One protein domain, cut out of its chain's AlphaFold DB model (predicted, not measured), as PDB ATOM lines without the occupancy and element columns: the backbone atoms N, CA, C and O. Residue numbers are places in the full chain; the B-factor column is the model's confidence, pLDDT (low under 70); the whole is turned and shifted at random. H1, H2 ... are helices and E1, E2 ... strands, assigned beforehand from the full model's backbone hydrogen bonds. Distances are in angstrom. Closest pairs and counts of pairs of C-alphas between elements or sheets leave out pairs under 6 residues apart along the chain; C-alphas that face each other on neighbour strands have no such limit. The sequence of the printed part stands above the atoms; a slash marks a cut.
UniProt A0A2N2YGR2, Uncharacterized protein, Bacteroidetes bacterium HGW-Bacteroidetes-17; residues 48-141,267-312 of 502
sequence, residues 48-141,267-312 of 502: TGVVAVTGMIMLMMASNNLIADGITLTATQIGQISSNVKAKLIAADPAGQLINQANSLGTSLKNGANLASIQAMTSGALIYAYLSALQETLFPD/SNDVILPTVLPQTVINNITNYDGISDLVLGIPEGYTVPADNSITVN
ATOM      1  N   THR A  48     189.410 140.994 267.354       80.19
ATOM      2  CA  THR A  48     188.291 141.694 266.699       80.19
ATOM      3  C   THR A  48     187.621 142.701 267.632       80.19
ATOM      4  O   THR A  48     187.374 143.833 267.219       80.19
ATOM      5  N   GLY A  49     187.371 142.321 268.893       81.62
ATOM      6  CA  GLY A  49     186.847 143.217 269.927       81.62
ATOM      7  C   GLY A  49     187.738 144.440 270.138       81.62
ATOM      8  O   GLY A  49     187.248 145.565 270.211       81.62
ATOM      9  N   VAL A  50     189.059 144.254 270.161       87.88
ATOM     10  CA  VAL A  50     190.016 145.364 270.293       87.88
ATOM     11  C   VAL A  50     189.992 146.265 269.061       87.88
ATOM     12  O   VAL A  50     189.749 147.466 269.182       87.88
ATOM     13  N   VAL A  51     190.246 145.712 267.873       87.56
ATOM     14  CA  VAL A  51     190.538 146.530 266.687       87.56
ATOM     15  C   VAL A  51     189.300 147.204 266.099       87.56
ATOM     16  O   VAL A  51     189.402 148.334 265.628       87.56
ATOM     17  N   ALA A  52     188.125 146.569 266.155       87.38
ATOM     18  CA  ALA A  52     186.906 147.136 265.578       87.38
ATOM     19  C   ALA A  52     186.343 148.287 266.423       87.38
ATOM     20  O   ALA A  52     186.005 149.339 265.880       87.38
ATOM     21  N   VAL A  53     186.313 148.125 267.748       89.50
ATOM     22  CA  VAL A  53     185.879 149.187 268.670       89.50
ATOM     23  C   VAL A  53     186.894 150.335 268.681       89.50
ATOM     24  O   VAL A  53     186.502 151.500 268.643       89.50
ATOM     25  N   THR A  54     188.194 150.027 268.621       88.25
ATOM     26  CA  THR A  54     189.240 151.049 268.440       88.25
ATOM     27  C   THR A  54     189.045 151.822 267.138       88.25
ATOM     28  O   THR A  54     189.090 153.049 267.147       88.25
ATOM     29  N   GLY A  55     188.771 151.136 266.024       84.56
ATOM     30  CA  GLY A  55     188.480 151.775 264.739       84.56
ATOM     31  C   GLY A  55     187.296 152.736 264.820       84.56
ATOM     32  O   GLY A  55     187.409 153.877 264.383       84.56
ATOM     33  N   MET A  56     186.195 152.317 265.448       85.75
ATOM     34  CA  MET A  56     185.011 153.159 265.662       85.75
ATOM     35  C   MET A  56     185.337 154.452 266.424       85.75
ATOM     36  O   MET A  56     184.922 155.538 266.018       85.75
ATOM     37  N   ILE A  57     186.103 154.346 267.510       84.06
ATOM     38  CA  ILE A  57     186.492 155.501 268.328       84.06
ATOM     39  C   ILE A  57     187.452 156.415 267.564       84.06
ATOM     40  O   ILE A  57     187.275 157.630 267.573       84.06
ATOM     41  N   MET A  58     188.427 155.854 266.847       79.00
ATOM     42  CA  MET A  58     189.344 156.636 266.015       79.00
ATOM     43  C   MET A  58     188.589 157.405 264.921       79.00
ATOM     44  O   MET A  58     188.916 158.559 264.655       79.00
ATOM     45  N   LEU A  59     187.530 156.823 264.341       77.69
ATOM     46  CA  LEU A  59     186.649 157.535 263.409       77.69
ATOM     47  C   LEU A  59     185.976 158.751 264.042       77.69
ATOM     48  O   LEU A  59     185.971 159.827 263.443       77.69
ATOM     49  N   MET A  60     185.434 158.589 265.249       78.31
ATOM     50  CA  MET A  60     184.880 159.707 266.012       78.31
ATOM     51  C   MET A  60     185.945 160.788 266.227       78.31
ATOM     52  O   MET A  60     185.687 161.962 265.954       78.31
ATOM     53  N   MET A  61     187.152 160.406 266.648       73.62
ATOM     54  CA  MET A  61     188.221 161.359 266.945       73.62
ATOM     55  C   MET A  61     188.645 162.150 265.703       73.62
ATOM     56  O   MET A  61     188.779 163.370 265.783       73.62
ATOM     57  N   ALA A  62     188.801 161.494 264.551       70.12
ATOM     58  CA  ALA A  62     189.162 162.183 263.312       70.12
ATOM     59  C   ALA A  62     188.032 163.085 262.806       70.12
ATOM     60  O   ALA A  62     188.280 164.230 262.443       70.12
ATOM     61  N   SER A  63     186.773 162.630 262.877       69.06
ATOM     62  CA  SER A  63     185.619 163.444 262.461       69.06
ATOM     63  C   SER A  63     185.463 164.739 263.272       69.06
ATOM     64  O   SER A  63     184.931 165.728 262.774       69.06
ATOM     65  N   ASN A  64     185.972 164.743 264.508       66.81
ATOM     66  CA  ASN A  64     186.013 165.908 265.392       66.81
ATOM     67  C   ASN A  64     187.342 166.684 265.312       66.81
ATOM     68  O   ASN A  64     187.564 167.589 266.115       66.81
ATOM     69  N   ASN A  65     188.224 166.356 264.361       61.88
ATOM     70  CA  ASN A  65     189.568 166.929 264.206       61.88
ATOM     71  C   ASN A  65     190.454 166.807 265.465       61.88
ATOM     72  O   ASN A  65     191.344 167.629 265.684       61.88
ATOM     73  N   LEU A  66     190.220 165.793 266.307       60.25
ATOM     74  CA  LEU A  66     191.054 165.514 267.486       60.25
ATOM     75  C   LEU A  66     192.358 164.802 267.109       60.25
ATOM     76  O   LEU A  66     193.342 164.875 267.838       60.25
ATOM     77  N   ILE A  67     192.361 164.099 265.979       61.56
ATOM     78  CA  ILE A  67     193.520 163.397 265.429       61.56
ATOM     79  C   ILE A  67     193.614 163.654 263.928       61.56
ATOM     80  O   ILE A  67     192.614 163.976 263.293       61.56
ATOM     81  N   ALA A  68     194.814 163.503 263.368       57.44
ATOM     82  CA  ALA A  68     195.018 163.606 261.928       57.44
ATOM     83  C   ALA A  68     194.311 162.465 261.175       57.44
ATOM     84  O   ALA A  68     194.235 161.336 261.666       57.44
ATOM     85  N   ASP A  69     193.858 162.749 259.955       56.88
ATOM     86  CA  ASP A  69     193.342 161.731 259.043       56.88
ATOM     87  C   ASP A  69     194.437 160.697 258.716       56.88
ATOM     88  O   ASP A  69     195.626 161.015 258.633       56.88
ATOM     89  N   GLY A  70     194.045 159.433 258.520       56.09
ATOM     90  CA  GLY A  70     194.967 158.403 258.029       56.09
ATOM     91  C   GLY A  70     195.948 157.798 259.050       56.09
ATOM     92  O   GLY A  70     196.974 157.263 258.634       56.09
ATOM     93  N   ILE A  71     195.671 157.839 260.362       64.50
ATOM     94  CA  ILE A  71     196.559 157.226 261.372       64.50
ATOM     95  C   ILE A  71     196.690 155.705 261.187       64.50
ATOM     96  O   ILE A  71     195.706 154.965 261.107       64.50
ATOM     97  N   THR A  72     197.939 155.241 261.205       74.00
ATOM     98  CA  THR A  72     198.317 153.826 261.273       74.00
ATOM     99  C   THR A  72     198.703 153.477 262.706       74.00
ATOM    100  O   THR A  72     199.531 154.162 263.306       74.00
ATOM    101  N   LEU A  73     198.121 152.407 263.251       75.88
ATOM    102  CA  LEU A  73     198.511 151.864 264.550       75.88
ATOM    103  C   LEU A  73     199.546 150.761 264.355       75.88
ATOM    104  O   LEU A  73     199.321 149.814 263.601       75.88
ATOM    105  N   THR A  74     200.663 150.858 265.069       80.44
ATOM    106  CA  THR A  74     201.671 149.793 265.065       80.44
ATOM    107  C   THR A  74     201.184 148.567 265.832       80.44
ATOM    108  O   THR A  74     200.389 148.687 266.772       80.44
ATOM    109  N   ALA A  75     201.700 147.381 265.505       76.69
ATOM    110  CA  ALA A  75     201.368 146.156 266.244       76.69
ATOM    111  C   ALA A  75     201.653 146.270 267.756       76.69
ATOM    112  O   ALA A  75     200.871 145.798 268.582       76.69
ATOM    113  N   THR A  76     202.728 146.972 268.129       79.25
ATOM    114  CA  THR A  76     203.064 147.263 269.532       79.25
ATOM    115  C   THR A  76     201.977 148.086 270.220       79.25
ATOM    116  O   THR A  76     201.557 147.737 271.323       79.25
ATOM    117  N   GLN A  77     201.486 149.144 269.569       83.44
ATOM    118  CA  GLN A  77     200.408 149.976 270.113       83.44
ATOM    119  C   GLN A  77     199.110 149.179 270.254       83.44
ATOM    120  O   GLN A  77     198.425 149.304 271.262       83.44
ATOM    121  N   ILE A  78     198.789 148.307 269.297       84.81
ATOM    122  CA  ILE A  78     197.597 147.447 269.371       84.81
ATOM    123  C   ILE A  78     197.711 146.455 270.533       84.81
ATOM    124  O   ILE A  78     196.740 146.249 271.263       84.81
ATOM    125  N   GLY A  79     198.900 145.889 270.759       83.75
ATOM    126  CA  GLY A  79     199.175 145.044 271.922       83.75
ATOM    127  C   GLY A  79     199.009 145.788 273.252       83.75
ATOM    128  O   GLY A  79     198.393 145.260 274.180       83.75
ATOM    129  N   GLN A  80     199.496 147.029 273.335       86.06
ATOM    130  CA  GLN A  80     199.331 147.891 274.511       86.06
ATOM    131  C   GLN A  80     197.862 148.257 274.754       86.06
ATOM    132  O   GLN A  80     197.375 148.075 275.869       86.06
ATOM    133  N   ILE A  81     197.134 148.671 273.711       87.50
ATOM    134  CA  ILE A  81     195.693 148.952 273.782       87.50
ATOM    135  C   ILE A  81     194.950 147.709 274.273       87.50
ATOM    136  O   ILE A  81     194.188 147.803 275.228       87.50
ATOM    137  N   SER A  82     195.208 146.539 273.683       91.56
ATOM    138  CA  SER A  82     194.576 145.274 274.084       91.56
ATOM    139  C   SER A  82     194.773 144.977 275.575       91.56
ATOM    140  O   SER A  82     193.808 144.721 276.299       91.56
ATOM    141  N   SER A  83     196.013 145.089 276.062       89.69
ATOM    142  CA  SER A  83     196.344 144.869 277.474       89.69
ATOM    143  C   SER A  83     195.653 145.878 278.397       89.69
ATOM    144  O   SER A  83     195.083 145.494 279.420       89.69
ATOM    145  N   ASN A  84     195.680 147.163 278.036       88.88
ATOM    146  CA  ASN A  84     195.125 148.242 278.853       88.88
ATOM    147  C   ASN A  84     193.593 148.190 278.894       88.88
ATOM    148  O   ASN A  84     193.007 148.308 279.971       88.88
ATOM    149  N   VAL A  85     192.940 147.935 277.755       92.19
ATOM    150  CA  VAL A  85     191.485 147.722 277.682       92.19
ATOM    151  C   VAL A  85     191.092 146.539 278.555       92.19
ATOM    152  O   VAL A  85     190.228 146.687 279.416       92.19
ATOM    153  N   LYS A  86     191.754 145.382 278.403       89.81
ATOM    154  CA  LYS A  86     191.459 144.191 279.212       89.81
ATOM    155  C   LYS A  86     191.561 144.495 280.707       89.81
ATOM    156  O   LYS A  86     190.642 144.172 281.455       89.81
ATOM    157  N   ALA A  87     192.637 145.151 281.142       85.75
ATOM    158  CA  ALA A  87     192.823 145.514 282.546       85.75
ATOM    159  C   ALA A  87     191.695 146.420 283.074       85.75
ATOM    160  O   ALA A  87     191.179 146.184 284.167       85.75
ATOM    161  N   LYS A  88     191.278 147.422 282.291       86.50
ATOM    162  CA  LYS A  88     190.209 148.359 282.671       86.50
ATOM    163  C   LYS A  88     188.827 147.706 282.688       86.50
ATOM    164  O   LYS A  88     188.066 147.950 283.618       86.50
ATOM    165  N   LEU A  89     188.522 146.842 281.717       85.31
ATOM    166  CA  LEU A  89     187.260 146.094 281.689       85.31
ATOM    167  C   LEU A  89     187.150 145.142 282.885       85.31
ATOM    168  O   LEU A  89     186.104 145.104 283.519       85.31
ATOM    169  N   ILE A  90     188.232 144.440 283.247       82.38
ATOM    170  CA  ILE A  90     188.266 143.571 284.438       82.38
ATOM    171  C   ILE A  90     188.097 144.385 285.724       82.38
ATOM    172  O   ILE A  90     187.425 143.942 286.652       82.38
ATOM    173  N   ALA A  91     188.706 145.570 285.800       78.31
ATOM    174  CA  ALA A  91     188.568 146.439 286.965       78.31
ATOM    175  C   ALA A  91     187.131 146.963 287.136       78.31
ATOM    176  O   ALA A  91     186.662 147.083 288.267       78.31
ATOM    177  N   ALA A  92     186.443 147.265 286.031       73.88
ATOM    178  CA  ALA A  92     185.059 147.735 286.034       73.88
ATOM    179  C   ALA A  92     184.041 146.599 286.244       73.88
ATOM    180  O   ALA A  92     183.030 146.796 286.914       73.88
ATOM    181  N   ASP A  93     184.316 145.417 285.694       74.56
ATOM    182  CA  ASP A  93     183.477 144.227 285.801       74.56
ATOM    183  C   ASP A  93     184.336 142.955 285.938       74.56
ATOM    184  O   ASP A  93     184.698 142.313 284.942       74.56
ATOM    185  N   PRO A  94     184.634 142.544 287.183       70.44
ATOM    186  CA  PRO A  94     185.419 141.343 287.448       70.44
ATOM    187  C   PRO A  94     184.773 140.043 286.946       70.44
ATOM    188  O   PRO A  94     185.476 139.044 286.802       70.44
ATOM    189  N   ALA A  95     183.456 140.038 286.688       64.44
ATOM    190  CA  ALA A  95     182.732 138.873 286.174       64.44
ATOM    191  C   ALA A  95     182.883 138.697 284.649       64.44
ATOM    192  O   ALA A  95     182.501 137.659 284.111       64.44
ATOM    193  N   GLY A  96     183.458 139.678 283.942       68.00
ATOM    194  CA  GLY A  96     183.819 139.566 282.526       68.00
ATOM    195  C   GLY A  96     182.667 139.735 281.527       68.00
ATOM    196  O   GLY A  96     182.861 139.500 280.333       68.00
ATOM    197  N   GLN A  97     181.489 140.187 281.960       76.12
ATOM    198  CA  GLN A  97     180.375 140.525 281.068       76.12
ATOM    199  C   GLN A  97     180.730 141.687 280.133       76.12
ATOM    200  O   GLN A  97     180.412 141.631 278.946       76.12
ATOM    201  N   LEU A  98     181.460 142.696 280.613       78.69
ATOM    202  CA  LEU A  98     181.939 143.798 279.766       78.69
ATOM    203  C   LEU A  98     182.923 143.331 278.681       78.69
ATOM    204  O   LEU A  98     182.943 143.892 277.587       78.69
ATOM    205  N   ILE A  99     183.710 142.283 278.941       76.38
ATOM    206  CA  ILE A  99     184.601 141.687 277.931       76.38
ATOM    207  C   ILE A  99     183.777 140.972 276.855       76.38
ATOM    208  O   ILE A  99     184.043 141.137 275.663       76.38
ATOM    209  N   ASN A 100     182.748 140.224 277.256       78.69
ATOM    210  CA  ASN A 100     181.827 139.594 276.310       78.69
ATOM    211  C   ASN A 100     181.100 140.642 275.456       78.69
ATOM    212  O   ASN A 100     181.035 140.493 274.238       78.69
ATOM    213  N   GLN A 101     180.636 141.738 276.065       79.25
ATOM    214  CA  GLN A 101     180.032 142.863 275.342       79.25
ATOM    215  C   GLN A 101     181.006 143.485 274.333       79.25
ATOM    216  O   GLN A 101     180.634 143.688 273.180       79.25
ATOM    217  N   ALA A 102     182.265 143.714 274.717       81.94
ATOM    218  CA  ALA A 102     183.297 144.237 273.819       81.94
ATOM    219  C   ALA A 102     183.567 143.310 272.620       81.94
ATOM    220  O   ALA A 102     183.674 143.770 271.479       81.94
ATOM    221  N   ASN A 103     183.615 141.998 272.856       83.06
ATOM    222  CA  ASN A 103     183.781 140.992 271.805       83.06
ATOM    223  C   ASN A 103     182.587 140.961 270.832       83.06
ATOM    224  O   ASN A 103     182.776 140.944 269.608       83.06
ATOM    225  N   SER A 104     181.364 140.995 271.364       80.56
ATOM    226  CA  SER A 104     180.128 141.017 270.574       80.56
ATOM    227  C   SER A 104     179.988 142.304 269.764       80.56
ATOM    228  O   SER A 104     179.655 142.252 268.575       80.56
ATOM    229  N   LEU A 105     180.319 143.451 270.362       81.25
ATOM    230  CA  LEU A 105     180.310 144.747 269.691       81.25
ATOM    231  C   LEU A 105     181.305 144.770 268.527       81.25
ATOM    232  O   LEU A 105     180.931 145.118 267.408       81.25
ATOM    233  N   GLY A 106     182.551 144.339 268.750       80.81
ATOM    234  CA  GLY A 106     183.560 144.316 267.691       80.81
ATOM    235  C   GLY A 106     183.180 143.405 266.520       80.81
ATOM    236  O   GLY A 106     183.365 143.773 265.358       80.81
ATOM    237  N   THR A 107     182.586 142.246 266.807       79.75
ATOM    238  CA  THR A 107     182.078 141.328 265.773       79.75
ATOM    239  C   THR A 107     180.915 141.944 264.995       79.75
ATOM    240  O   THR A 107     180.884 141.873 263.766       79.75
ATOM    241  N   SER A 108     179.992 142.608 265.691       75.94
ATOM    242  CA  SER A 108     178.843 143.284 265.082       75.94
ATOM    243  C   SER A 108     179.268 144.449 264.183       75.94
ATOM    244  O   SER A 108     178.758 144.581 263.070       75.94
ATOM    245  N   LEU A 109     180.254 145.242 264.612       81.00
ATOM    246  CA  LEU A 109     180.842 146.320 263.811       81.00
ATOM    247  C   LEU A 109     181.529 145.779 262.553       81.00
ATOM    248  O   LEU A 109     181.315 146.299 261.460       81.00
ATOM    249  N   LYS A 110     182.318 144.704 262.691       79.62
ATOM    250  CA  LYS A 110     182.982 144.039 261.559       79.62
ATOM    251  C   LYS A 110     181.975 143.542 260.515       79.62
ATOM    252  O   LYS A 110     182.244 143.633 259.322       79.62
ATOM    253  N   ASN A 111     180.831 143.030 260.963       76.19
ATOM    254  CA  ASN A 111     179.807 142.451 260.096       76.19
ATOM    255  C   ASN A 111     178.788 143.477 259.563       76.19
ATOM    256  O   ASN A 111     177.913 143.099 258.788       76.19
ATOM    257  N   GLY A 112     178.880 144.751 259.963       68.50
ATOM    258  CA  GLY A 112     177.945 145.793 259.529       68.50
ATOM    259  C   GLY A 112     176.542 145.644 260.128       68.50
ATOM    260  O   GLY A 112     175.548 145.752 259.410       68.50
ATOM    261  N   ALA A 113     176.450 145.356 261.430       66.25
ATOM    262  CA  ALA A 113     175.176 145.267 262.142       66.25
ATOM    263  C   ALA A 113     174.401 146.600 262.144       66.25
ATOM    264  O   ALA A 113     174.959 147.678 261.951       66.25
ATOM    265  N   ASN A 114     173.088 146.528 262.382       66.31
ATOM    266  CA  ASN A 114     172.236 147.717 262.417       66.31
ATOM    267  C   ASN A 114     172.459 148.567 263.688       66.31
ATOM    268  O   ASN A 114     172.945 148.081 264.711       66.31
ATOM    269  N   LEU A 115     172.030 149.834 263.628       64.25
ATOM    270  CA  LEU A 115     172.135 150.818 264.714       64.25
ATOM    271  C   LEU A 115     171.608 150.297 266.062       64.25
ATOM    272  O   LEU A 115     172.268 150.484 267.078       64.25
ATOM    273  N   ALA A 116     170.461 149.611 266.081       61.88
ATOM    274  CA  ALA A 116     169.850 149.122 267.318       61.88
ATOM    275  C   ALA A 116     170.696 148.030 267.997       61.88
ATOM    276  O   ALA A 116     170.846 148.033 269.218       61.88
ATOM    277  N   SER A 117     171.288 147.126 267.209       66.00
ATOM    278  CA  SER A 117     172.200 146.093 267.709       66.00
ATOM    279  C   SER A 117     173.482 146.698 268.282       66.00
ATOM    280  O   SER A 117     173.905 146.308 269.367       66.00
ATOM    281  N   ILE A 118     174.071 147.682 267.595       69.25
ATOM    282  CA  ILE A 118     175.272 148.385 268.067       69.25
ATOM    283  C   ILE A 118     174.976 149.184 269.342       69.25
ATOM    284  O   ILE A 118     175.740 149.116 270.305       69.25
ATOM    285  N   GLN A 119     173.845 149.889 269.385       71.00
ATOM    286  CA  GLN A 119     173.436 150.686 270.539       71.00
ATOM    287  C   GLN A 119     173.235 149.823 271.788       71.00
ATOM    288  O   GLN A 119     173.686 150.197 272.865       71.00
ATOM    289  N   ALA A 120     172.613 148.651 271.654       64.31
ATOM    290  CA  ALA A 120     172.351 147.780 272.795       64.31
ATOM    291  C   ALA A 120     173.624 147.134 273.383       64.31
ATOM    292  O   ALA A 120     173.625 146.734 274.543       64.31
ATOM    293  N   MET A 121     174.705 147.053 272.599       70.12
ATOM    294  CA  MET A 121     176.008 146.534 273.038       70.12
ATOM    295  C   MET A 121     176.979 147.637 273.489       70.12
ATOM    296  O   MET A 121     178.038 147.331 274.038       70.12
ATOM    297  N   THR A 122     176.651 148.910 273.251       70.75
ATOM    298  CA  THR A 122     177.528 150.039 273.576       70.75
ATOM    299  C   THR A 122     177.131 150.649 274.915       70.75
ATOM    300  O   THR A 122     176.108 151.319 275.019       70.75
ATOM    301  N   SER A 123     177.958 150.444 275.942       76.31
ATOM    302  CA  SER A 123     177.770 151.037 277.272       76.31
ATOM    303  C   SER A 123     178.807 152.121 277.569       76.31
ATOM    304  O   SER A 123     179.926 152.085 277.051       76.31
ATOM    305  N   GLY A 124     178.456 153.069 278.446       73.38
ATOM    306  CA  GLY A 124     179.372 154.122 278.899       73.38
ATOM    307  C   GLY A 124     180.658 153.556 279.507       73.38
ATOM    308  O   GLY A 124     181.747 153.973 279.128       73.38
ATOM    309  N   ALA A 125     180.546 152.523 280.351       75.62
ATOM    310  CA  ALA A 125     181.693 151.853 280.971       75.62
ATOM    311  C   ALA A 125     182.629 151.178 279.951       75.62
ATOM    312  O   ALA A 125     183.852 151.253 280.086       75.62
ATOM    313  N   LEU A 126     182.068 150.542 278.914       85.69
ATOM    314  CA  LEU A 126     182.849 149.947 277.830       85.69
ATOM    315  C   LEU A 126     183.590 151.034 277.051       85.69
ATOM    316  O   LEU A 126     184.802 150.942 276.869       85.69
ATOM    317  N   ILE A 127     182.885 152.085 276.631       85.94
ATOM    318  CA  ILE A 127     183.481 153.181 275.860       85.94
ATOM    319  C   ILE A 127     184.544 153.920 276.674       85.94
ATOM    320  O   ILE A 127     185.623 154.181 276.149       85.94
ATOM    321  N   TYR A 128     184.305 154.158 277.965       82.62
ATOM    322  CA  TYR A 128     185.293 154.712 278.889       82.62
ATOM    323  C   TYR A 128     186.574 153.868 278.927       82.62
ATOM    324  O   TYR A 128     187.668 154.398 278.743       82.62
ATOM    325  N   ALA A 129     186.461 152.544 279.087       86.12
ATOM    326  CA  ALA A 129     187.629 151.665 279.147       86.12
ATOM    327  C   ALA A 129     188.497 151.751 277.879       86.12
ATOM    328  O   ALA A 129     189.726 151.797 277.978       86.12
ATOM    329  N   TYR A 130     187.870 151.815 276.700       89.31
ATOM    330  CA  TYR A 130     188.583 151.993 275.434       89.31
ATOM    331  C   TYR A 130     189.184 153.392 275.285       89.31
ATOM    332  O   TYR A 130     190.344 153.507 274.893       89.31
ATOM    333  N   LEU A 131     188.437 154.445 275.623       82.31
ATOM    334  CA  LEU A 131     188.915 155.826 275.562       82.31
ATOM    335  C   LEU A 131     190.130 156.042 276.465       82.31
ATOM    336  O   LEU A 131     191.152 156.536 275.992       82.31
ATOM    337  N   SER A 132     190.073 155.600 277.722       80.06
ATOM    338  CA  SER A 132     191.210 155.718 278.637       80.06
ATOM    339  C   SER A 132     192.405 154.871 278.179       80.06
ATOM    340  O   SER A 132     193.546 155.294 278.331       80.06
ATOM    341  N   ALA A 133     192.191 153.682 277.601       85.25
ATOM    342  CA  ALA A 133     193.290 152.861 277.078       85.25
ATOM    343  C   ALA A 133     193.959 153.483 275.837       85.25
ATOM    344  O   ALA A 133     195.183 153.403 275.684       85.25
ATOM    345  N   LEU A 134     193.169 154.109 274.960       80.25
ATOM    346  CA  LEU A 134     193.672 154.858 273.807       80.25
ATOM    347  C   LEU A 134     194.416 156.115 274.247       80.25
ATOM    348  O   LEU A 134     195.499 156.368 273.726       80.25
ATOM    349  N   GLN A 135     193.894 156.839 275.240       76.06
ATOM    350  CA  GLN A 135     194.593 157.950 275.881       76.06
ATOM    351  C   GLN A 135     195.956 157.481 276.401       76.06
ATOM    352  O   GLN A 135     196.978 157.990 275.969       76.06
ATOM    353  N   GLU A 136     196.008 156.442 277.236       75.06
ATOM    354  CA  GLU A 136     197.266 155.940 277.809       75.06
ATOM    355  C   GLU A 136     198.278 155.457 276.761       75.06
ATOM    356  O   GLU A 136     199.484 155.553 276.983       75.06
ATOM    357  N   THR A 137     197.810 154.922 275.631       78.50
ATOM    358  CA  THR A 137     198.702 154.325 274.626       78.50
ATOM    359  C   THR A 137     199.154 155.324 273.566       78.50
ATOM    360  O   THR A 137     200.326 155.345 273.188       78.50
ATOM    361  N   LEU A 138     198.228 156.126 273.044       72.94
ATOM    362  CA  LEU A 138     198.479 157.035 271.922       72.94
ATOM    363  C   LEU A 138     198.820 158.448 272.399       72.94
ATOM    364  O   LEU A 138     199.619 159.134 271.763       72.94
ATOM    365  N   PHE A 139     198.252 158.856 273.532       70.69
ATOM    366  CA  PHE A 139     198.387 160.191 274.111       70.69
ATOM    367  C   PHE A 139     198.762 160.107 275.599       70.69
ATOM    368  O   PHE A 139     198.079 160.714 276.425       70.69
ATOM    369  N   PRO A 140     199.796 159.321 275.975       61.59
ATOM    370  CA  PRO A 140     200.109 159.080 277.377       61.59
ATOM    371  C   PRO A 140     200.248 160.406 278.116       61.59
ATOM    372  O   PRO A 140     200.934 161.308 277.623       61.59
ATOM    373  N   ASP A 141     199.637 160.497 279.299       55.59
ATOM    374  CA  ASP A 141     199.794 161.641 280.191       55.59
ATOM    375  C   ASP A 141     201.287 161.853 280.447       55.59
ATOM    376  O   ASP A 141     201.942 161.131 281.206       55.59
ATOM    377  N   SER A 267     184.867 163.762 278.977       59.44
ATOM    378  CA  SER A 267     183.815 164.324 278.114       59.44
ATOM    379  C   SER A 267     182.424 163.889 278.577       59.44
ATOM    380  O   SER A 267     182.190 162.707 278.817       59.44
ATOM    381  N   ASN A 268     181.474 164.828 278.634       57.97
ATOM    382  CA  ASN A 268     180.094 164.535 279.033       57.97
ATOM    383  C   ASN A 268     179.349 163.672 278.005       57.97
ATOM    384  O   ASN A 268     178.533 162.859 278.403       57.97
ATOM    385  N   ASP A 269     179.630 163.826 276.709       71.50
ATOM    386  CA  ASP A 269     179.002 163.046 275.642       71.50
ATOM    387  C   ASP A 269     180.004 162.792 274.509       71.50
ATOM    388  O   ASP A 269     180.837 163.645 274.182       71.50
ATOM    389  N   VAL A 270     179.919 161.613 273.896       72.44
ATOM    390  CA  VAL A 270     180.717 161.200 272.738       72.44
ATOM    391  C   VAL A 270     179.781 160.695 271.645       72.44
ATOM    392  O   VAL A 270     178.917 159.861 271.903       72.44
ATOM    393  N   ILE A 271     179.958 161.185 270.414       77.94
ATOM    394  CA  ILE A 271     179.178 160.763 269.242       77.94
ATOM    395  C   ILE A 271     179.979 159.719 268.466       77.94
ATOM    396  O   ILE A 271     180.982 160.047 267.836       77.94
ATOM    397  N   LEU A 272     179.547 158.462 268.505       80.00
ATOM    398  CA  LEU A 272     180.228 157.344 267.853       80.00
ATOM    399  C   LEU A 272     179.518 156.964 266.549       80.00
ATOM    400  O   LEU A 272     178.288 156.884 266.541       80.00
ATOM    401  N   PRO A 273     180.251 156.673 265.460       76.88
ATOM    402  CA  PRO A 273     179.657 156.092 264.262       76.88
ATOM    403  C   PRO A 273     179.228 154.648 264.532       76.88
ATOM    404  O   PRO A 273     179.934 153.904 265.206       76.88
ATOM    405  N   THR A 274     178.115 154.207 263.955       71.56
ATOM    406  CA  THR A 274     177.680 152.799 264.042       71.56
ATOM    407  C   THR A 274     178.039 151.971 262.818       71.56
ATOM    408  O   THR A 274     177.888 150.752 262.831       71.56
ATOM    409  N   VAL A 275     178.567 152.618 261.776       74.25
ATOM    410  CA  VAL A 275     179.000 151.978 260.534       74.25
ATOM    411  C   VAL A 275     180.451 152.344 260.249       74.25
ATOM    412  O   VAL A 275     180.800 153.520 260.124       74.25
ATOM    413  N   LEU A 276     181.294 151.321 260.108       77.69
ATOM    414  CA  LEU A 276     182.687 151.482 259.708       77.69
ATOM    415  C   LEU A 276     182.812 151.525 258.172       77.69
ATOM    416  O   LEU A 276     182.127 150.770 257.481       77.69
ATOM    417  N   PRO A 277     183.711 152.354 257.612       77.44
ATOM    418  CA  PRO A 277     184.040 152.324 256.194       77.44
ATOM    419  C   PRO A 277     184.512 150.933 255.765       77.44
ATOM    420  O   PRO A 277     185.272 150.277 256.479       77.44
ATOM    421  N   GLN A 278     184.136 150.502 254.557       77.69
ATOM    422  CA  GLN A 278     184.506 149.177 254.047       77.69
ATOM    423  C   GLN A 278     186.027 148.961 254.005       77.69
ATOM    424  O   GLN A 278     186.503 147.851 254.225       77.69
ATOM    425  N   THR A 279     186.802 150.021 253.765       77.38
ATOM    426  CA  THR A 279     188.270 149.990 253.827       77.38
ATOM    427  C   THR A 279     188.771 149.599 255.217       77.38
ATOM    428  O   THR A 279     189.634 148.735 255.336       77.38
ATOM    429  N   VAL A 280     188.175 150.161 256.270       79.25
ATOM    430  CA  VAL A 280     188.498 149.855 257.669       79.25
ATOM    431  C   VAL A 280     188.072 148.427 258.021       79.25
ATOM    432  O   VAL A 280     188.859 147.692 258.614       79.25
ATOM    433  N   ILE A 281     186.886 147.987 257.585       80.69
ATOM    434  CA  ILE A 281     186.415 146.599 257.775       80.69
ATOM    435  C   ILE A 281     187.372 145.596 257.120       80.69
ATOM    436  O   ILE A 281     187.714 144.576 257.726       80.69
ATOM    437  N   ASN A 282     187.834 145.879 255.901       82.56
ATOM    438  CA  ASN A 282     188.780 145.018 255.192       82.56
ATOM    439  C   ASN A 282     190.120 144.941 255.934       82.56
ATOM    440  O   ASN A 282     190.665 143.852 256.096       82.56
ATOM    441  N   ASN A 283     190.623 146.072 256.434       81.50
ATOM    442  CA  ASN A 283     191.873 146.116 257.193       81.50
ATOM    443  C   ASN A 283     191.760 145.344 258.515       81.50
ATOM    444  O   ASN A 283     192.647 144.560 258.833       81.50
ATOM    445  N   ILE A 284     190.642 145.486 259.236       82.38
ATOM    446  CA  ILE A 284     190.337 144.694 260.441       82.38
ATOM    447  C   ILE A 284     190.272 143.199 260.115       82.38
ATOM    448  O   ILE A 284     190.810 142.375 260.849       82.38
ATOM    449  N   THR A 285     189.605 142.836 259.020       81.38
ATOM    450  CA  THR A 285     189.406 141.432 258.631       81.38
ATOM    451  C   THR A 285     190.714 140.750 258.247       81.38
ATOM    452  O   THR A 285     190.886 139.571 258.545       81.38
ATOM    453  N   ASN A 286     191.625 141.491 257.616       81.44
ATOM    454  CA  ASN A 286     192.914 140.990 257.146       81.44
ATOM    455  C   ASN A 286     194.050 141.185 258.161       81.44
ATOM    456  O   ASN A 286     195.202 140.901 257.838       81.44
ATOM    457  N   TYR A 287     193.755 141.697 259.359       79.31
ATOM    458  CA  TYR A 287     194.770 141.952 260.370       79.31
ATOM    459  C   TYR A 287     195.377 140.640 260.882       79.31
ATOM    460  O   TYR A 287     194.670 139.760 261.366       79.31
ATOM    461  N   ASP A 288     196.697 140.520 260.795       76.12
ATOM    462  CA  ASP A 288     197.459 139.317 261.152       76.12
ATOM    463  C   ASP A 288     197.961 139.318 262.610       76.12
ATOM    464  O   ASP A 288     198.535 138.334 263.072       76.12
ATOM    465  N   GLY A 289     197.755 140.420 263.343       74.44
ATOM    466  CA  GLY A 289     198.242 140.603 264.714       74.44
ATOM    467  C   GLY A 289     199.705 140.998 264.855       74.44
ATOM    468  O   GLY A 289     200.169 141.143 265.985       74.44
ATOM    469  N   ILE A 290     200.431 141.165 263.750       74.00
ATOM    470  CA  ILE A 290     201.888 141.373 263.753       74.00
ATOM    471  C   ILE A 290     202.286 142.573 262.888       74.00
ATOM    472  O   ILE A 290     203.228 143.288 263.225       74.00
ATOM    473  N   SER A 291     201.576 142.802 261.790       78.00
ATOM    474  CA  SER A 291     201.755 143.947 260.908       78.00
ATOM    475  C   SER A 291     201.146 145.214 261.511       78.00
ATOM    476  O   SER A 291     200.396 145.171 262.485       78.00
ATOM    477  N   ASP A 292     201.459 146.367 260.932       80.50
ATOM    478  CA  ASP A 292     200.795 147.611 261.307       80.50
ATOM    479  C   ASP A 292     199.358 147.618 260.768       80.50
ATOM    480  O   ASP A 292     199.103 147.255 259.616       80.50
ATOM    481  N   LEU A 293     198.404 148.036 261.601       78.12
ATOM    482  CA  LEU A 293     197.007 148.147 261.209       78.12
ATOM    483  C   LEU A 293     196.715 149.565 260.744       78.12
ATOM    484  O   LEU A 293     196.716 150.526 261.520       78.12
ATOM    485  N   VAL A 294     196.379 149.685 259.468       73.31
ATOM    486  CA  VAL A 294     195.856 150.931 258.922       73.31
ATOM    487  C   VAL A 294     194.383 151.026 259.308       73.31
ATOM    488  O   VAL A 294     193.508 150.495 258.630       73.31
ATOM    489  N   LEU A 295     194.094 151.722 260.406       68.56
ATOM    490  CA  LEU A 295     192.737 152.197 260.704       68.56
ATOM    491  C   LEU A 295     192.443 153.533 260.001       68.56
ATOM    492  O   LEU A 295     191.401 154.133 260.244       68.56
ATOM    493  N   GLY A 296     193.358 153.969 259.124       60.19
ATOM    494  CA  GLY A 296     193.304 155.202 258.357       60.19
ATOM    495  C   GLY A 296     191.956 155.416 257.676       60.19
ATOM    496  O   GLY A 296     191.496 154.619 256.856       60.19
ATOM    497  N   ILE A 297     191.332 156.514 258.071       58.00
ATOM    498  CA  ILE A 297     189.981 156.924 257.710       58.00
ATOM    499  C   ILE A 297     190.035 157.621 256.341       58.00
ATOM    500  O   ILE A 297     191.050 158.257 256.044       58.00
ATOM    501  N   PRO A 298     188.997 157.510 255.489       59.22
ATOM    502  CA  PRO A 298     188.937 158.278 254.248       59.22
ATOM    503  C   PRO A 298     189.065 159.783 254.526       59.22
ATOM    504  O   PRO A 298     188.422 160.289 255.443       59.22
ATOM    505  N   GLU A 299     189.870 160.483 253.728       54.97
ATOM    506  CA  GLU A 299     190.073 161.933 253.839       54.97
ATOM    507  C   GLU A 299     188.720 162.672 253.818       54.97
ATOM    508  O   GLU A 299     187.897 162.449 252.922       54.97
ATOM    509  N   GLY A 300     188.463 163.514 254.827       53.97
ATOM    510  CA  GLY A 300     187.206 164.266 254.942       53.97
ATOM    511  C   GLY A 300     185.979 163.451 255.385       53.97
ATOM    512  O   GLY A 300     184.844 163.843 255.095       53.97
ATOM    513  N   TYR A 301     186.170 162.318 256.070       60.56
ATOM    514  CA  TYR A 301     185.062 161.536 256.623       60.56
ATOM    515  C   TYR A 301     184.243 162.343 257.640       60.56
ATOM    516  O   TYR A 301     184.755 162.838 258.644       60.56
ATOM    517  N   THR A 302     182.934 162.413 257.405       63.44
ATOM    518  CA  THR A 302     181.954 162.960 258.348       63.44
ATOM    519  C   THR A 302     181.092 161.820 258.868       63.44
ATOM    520  O   THR A 302     180.630 160.984 258.091       63.44
ATOM    521  N   VAL A 303     180.889 161.765 260.187       65.31
ATOM    522  CA  VAL A 303     179.988 160.779 260.792       65.31
ATOM    523  C   VAL A 303     178.559 161.098 260.331       65.31
ATOM    524  O   VAL A 303     178.078 162.203 260.594       65.31
ATOM    525  N   PRO A 304     177.865 160.175 259.640       63.53
ATOM    526  CA  PRO A 304     176.482 160.398 259.236       63.53
ATOM    527  C   PRO A 304     175.586 160.530 260.472       63.53
ATOM    528  O   PRO A 304     175.591 159.660 261.343       63.53
ATOM    529  N   ALA A 305     174.809 161.614 260.554       60.34
ATOM    530  CA  ALA A 305     173.948 161.894 261.708       60.34
ATOM    531  C   ALA A 305     172.895 160.793 261.956       60.34
ATOM    532  O   ALA A 305     172.499 160.561 263.095       60.34
ATOM    533  N   ASP A 306     172.470 160.096 260.902       59.41
ATOM    534  CA  ASP A 306     171.508 158.990 260.926       59.41
ATOM    535  C   ASP A 306     172.103 157.646 261.388       59.41
ATOM    536  O   ASP A 306     171.345 156.736 261.720       59.41
ATOM    537  N   ASN A 307     173.433 157.526 261.462       66.38
ATOM    538  CA  ASN A 307     174.153 156.311 261.858       66.38
ATOM    539  C   ASN A 307     175.180 156.600 262.959       66.38
ATOM    540  O   ASN A 307     176.345 156.198 262.879       66.38
ATOM    541  N   SER A 308     174.745 157.321 263.990       73.00
ATOM    542  CA  SER A 308     175.570 157.637 265.150       73.00
ATOM    543  C   SER A 308     174.834 157.389 266.462       73.00
ATOM    544  O   SER A 308     173.604 157.427 266.516       73.00
ATOM    545  N   ILE A 309     175.596 157.111 267.516       75.62
ATOM    546  CA  ILE A 309     175.098 156.986 268.886       75.62
ATOM    547  C   ILE A 309     175.790 158.013 269.772       75.62
ATOM    548  O   ILE A 309     176.999 158.209 269.679       75.62
ATOM    549  N   THR A 310     175.024 158.654 270.647       78.50
ATOM    550  CA  THR A 310     175.566 159.492 271.717       78.50
ATOM    551  C   THR A 310     175.707 158.639 272.967       78.50
ATOM    552  O   THR A 310     174.743 158.009 273.399       78.50
ATOM    553  N   VAL A 311     176.911 158.596 273.526       73.62
ATOM    554  CA  VAL A 311     177.235 157.831 274.730       73.62
ATOM    555  C   VAL A 311     177.900 158.763 275.725       73.62
ATOM    556  O   VAL A 311     178.831 159.474 275.358       73.62
ATOM    557  N   ASN A 312     177.459 158.720 276.980       73.75
ATOM    558  CA  ASN A 312     178.121 159.396 278.087       73.75
ATOM    559  C   ASN A 312     179.121 158.424 278.751       73.75
ATOM    560  O   ASN A 312     178.697 157.431 279.350       73.75
TER     561      ASN A 312
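Overview. This is residues 48 to 141 and 267 to 312 of the 502 residues of an uncharacterized protein of Bacteroidetes bacterium HGW-Bacteroidetes-17 (UniProt A0A2N2YGR2). H1 runs through the middle of a compact cluster of mostly crossed helices, with H2, H3, H5 and H6 packed round it and H4 folded back along H3. A small two-strand ribbon, E1 and E2, covers part of one side, with E1 over residues 53 to 63 of H1, and the long unnamed stretch of residues 286 to 307 runs from H6 to E2. The printed part has 140 residues, with six named helices and two named strands in the order H1 H2 H3 H4 H5 E1 H6 E2; the sheet is antiparallel, order E1 - E2, and the class is mostly helix. The whole is compact, with a radius of gyration of the C-alphas of 13.7 A, and rounded, with spans of 39 by 33 by 29 A.

Along the chain. H1, residues 48 to 63, is 22.3 A long and begins at C-alpha 48 (188.291, 141.694, 266.699). H2, residues 75 to 92, is the longest helix, 25.7 A. H3 is residues 97 to 110, 20.0 A, H4 residues 115 to 121, and H5 residues 124 to 138, 20.5 A. After the cut come E1, residues 270 to 273, H6, residues 278 to 285, and E2, residues 308 to 311, which ends at C-alpha 311 (177.235, 157.831, 274.730).

Arrangement. H1 and H3 are the hub, touching four helices each. They touch with the C-alphas of Gly 49 and Gly 106 closest, 4.1 A, at a steep tilt of 68 degrees, only just short of about perpendicular. H1 touches H2 with residues 50 to 51 alone, Val 50 and Ser 82 having the closest C-alphas, 5.9 A. H1 touches H5 about perpendicular, at 79 degrees, the closest C-alphas being those of Thr 54 and Tyr 130, 7.1 A. H6 touches H1 at a shallow tilt of 30 degrees, opposite ways, with the C-alphas of Val 51 and Ile 284 closest, 6.5 A. H2 and H5 touch, the C-alphas of Asn 84 and Ala 133 being closest at 5.3 A. H3 and H4 form a helical hairpin, with the C-alphas of Leu 105 and Met 121 closest, 5.7 A. E1 and E2 are antiparallel neighbours, with N 270 and O 311 2.8 A apart, within hydrogen-bond range. Every O i to N i+4 pair is within hydrogen-bond range in H2, H3, H4, H5 and H6, and 11 of 12 in H1.

Size, cuts and confidence. The C-alphas farthest apart are those of Ala 95 and Gly 300, 40.5 A. Residues 142 to 266 are not printed, and C-alphas 141 and 267 are 16.3 A apart across the cut. The links H1 to H2 and H6 to E2 are long. The mean pLDDT of the printed part is 75.2, and 36 residues are under 70, among them 63 to 71 and 295 to 307.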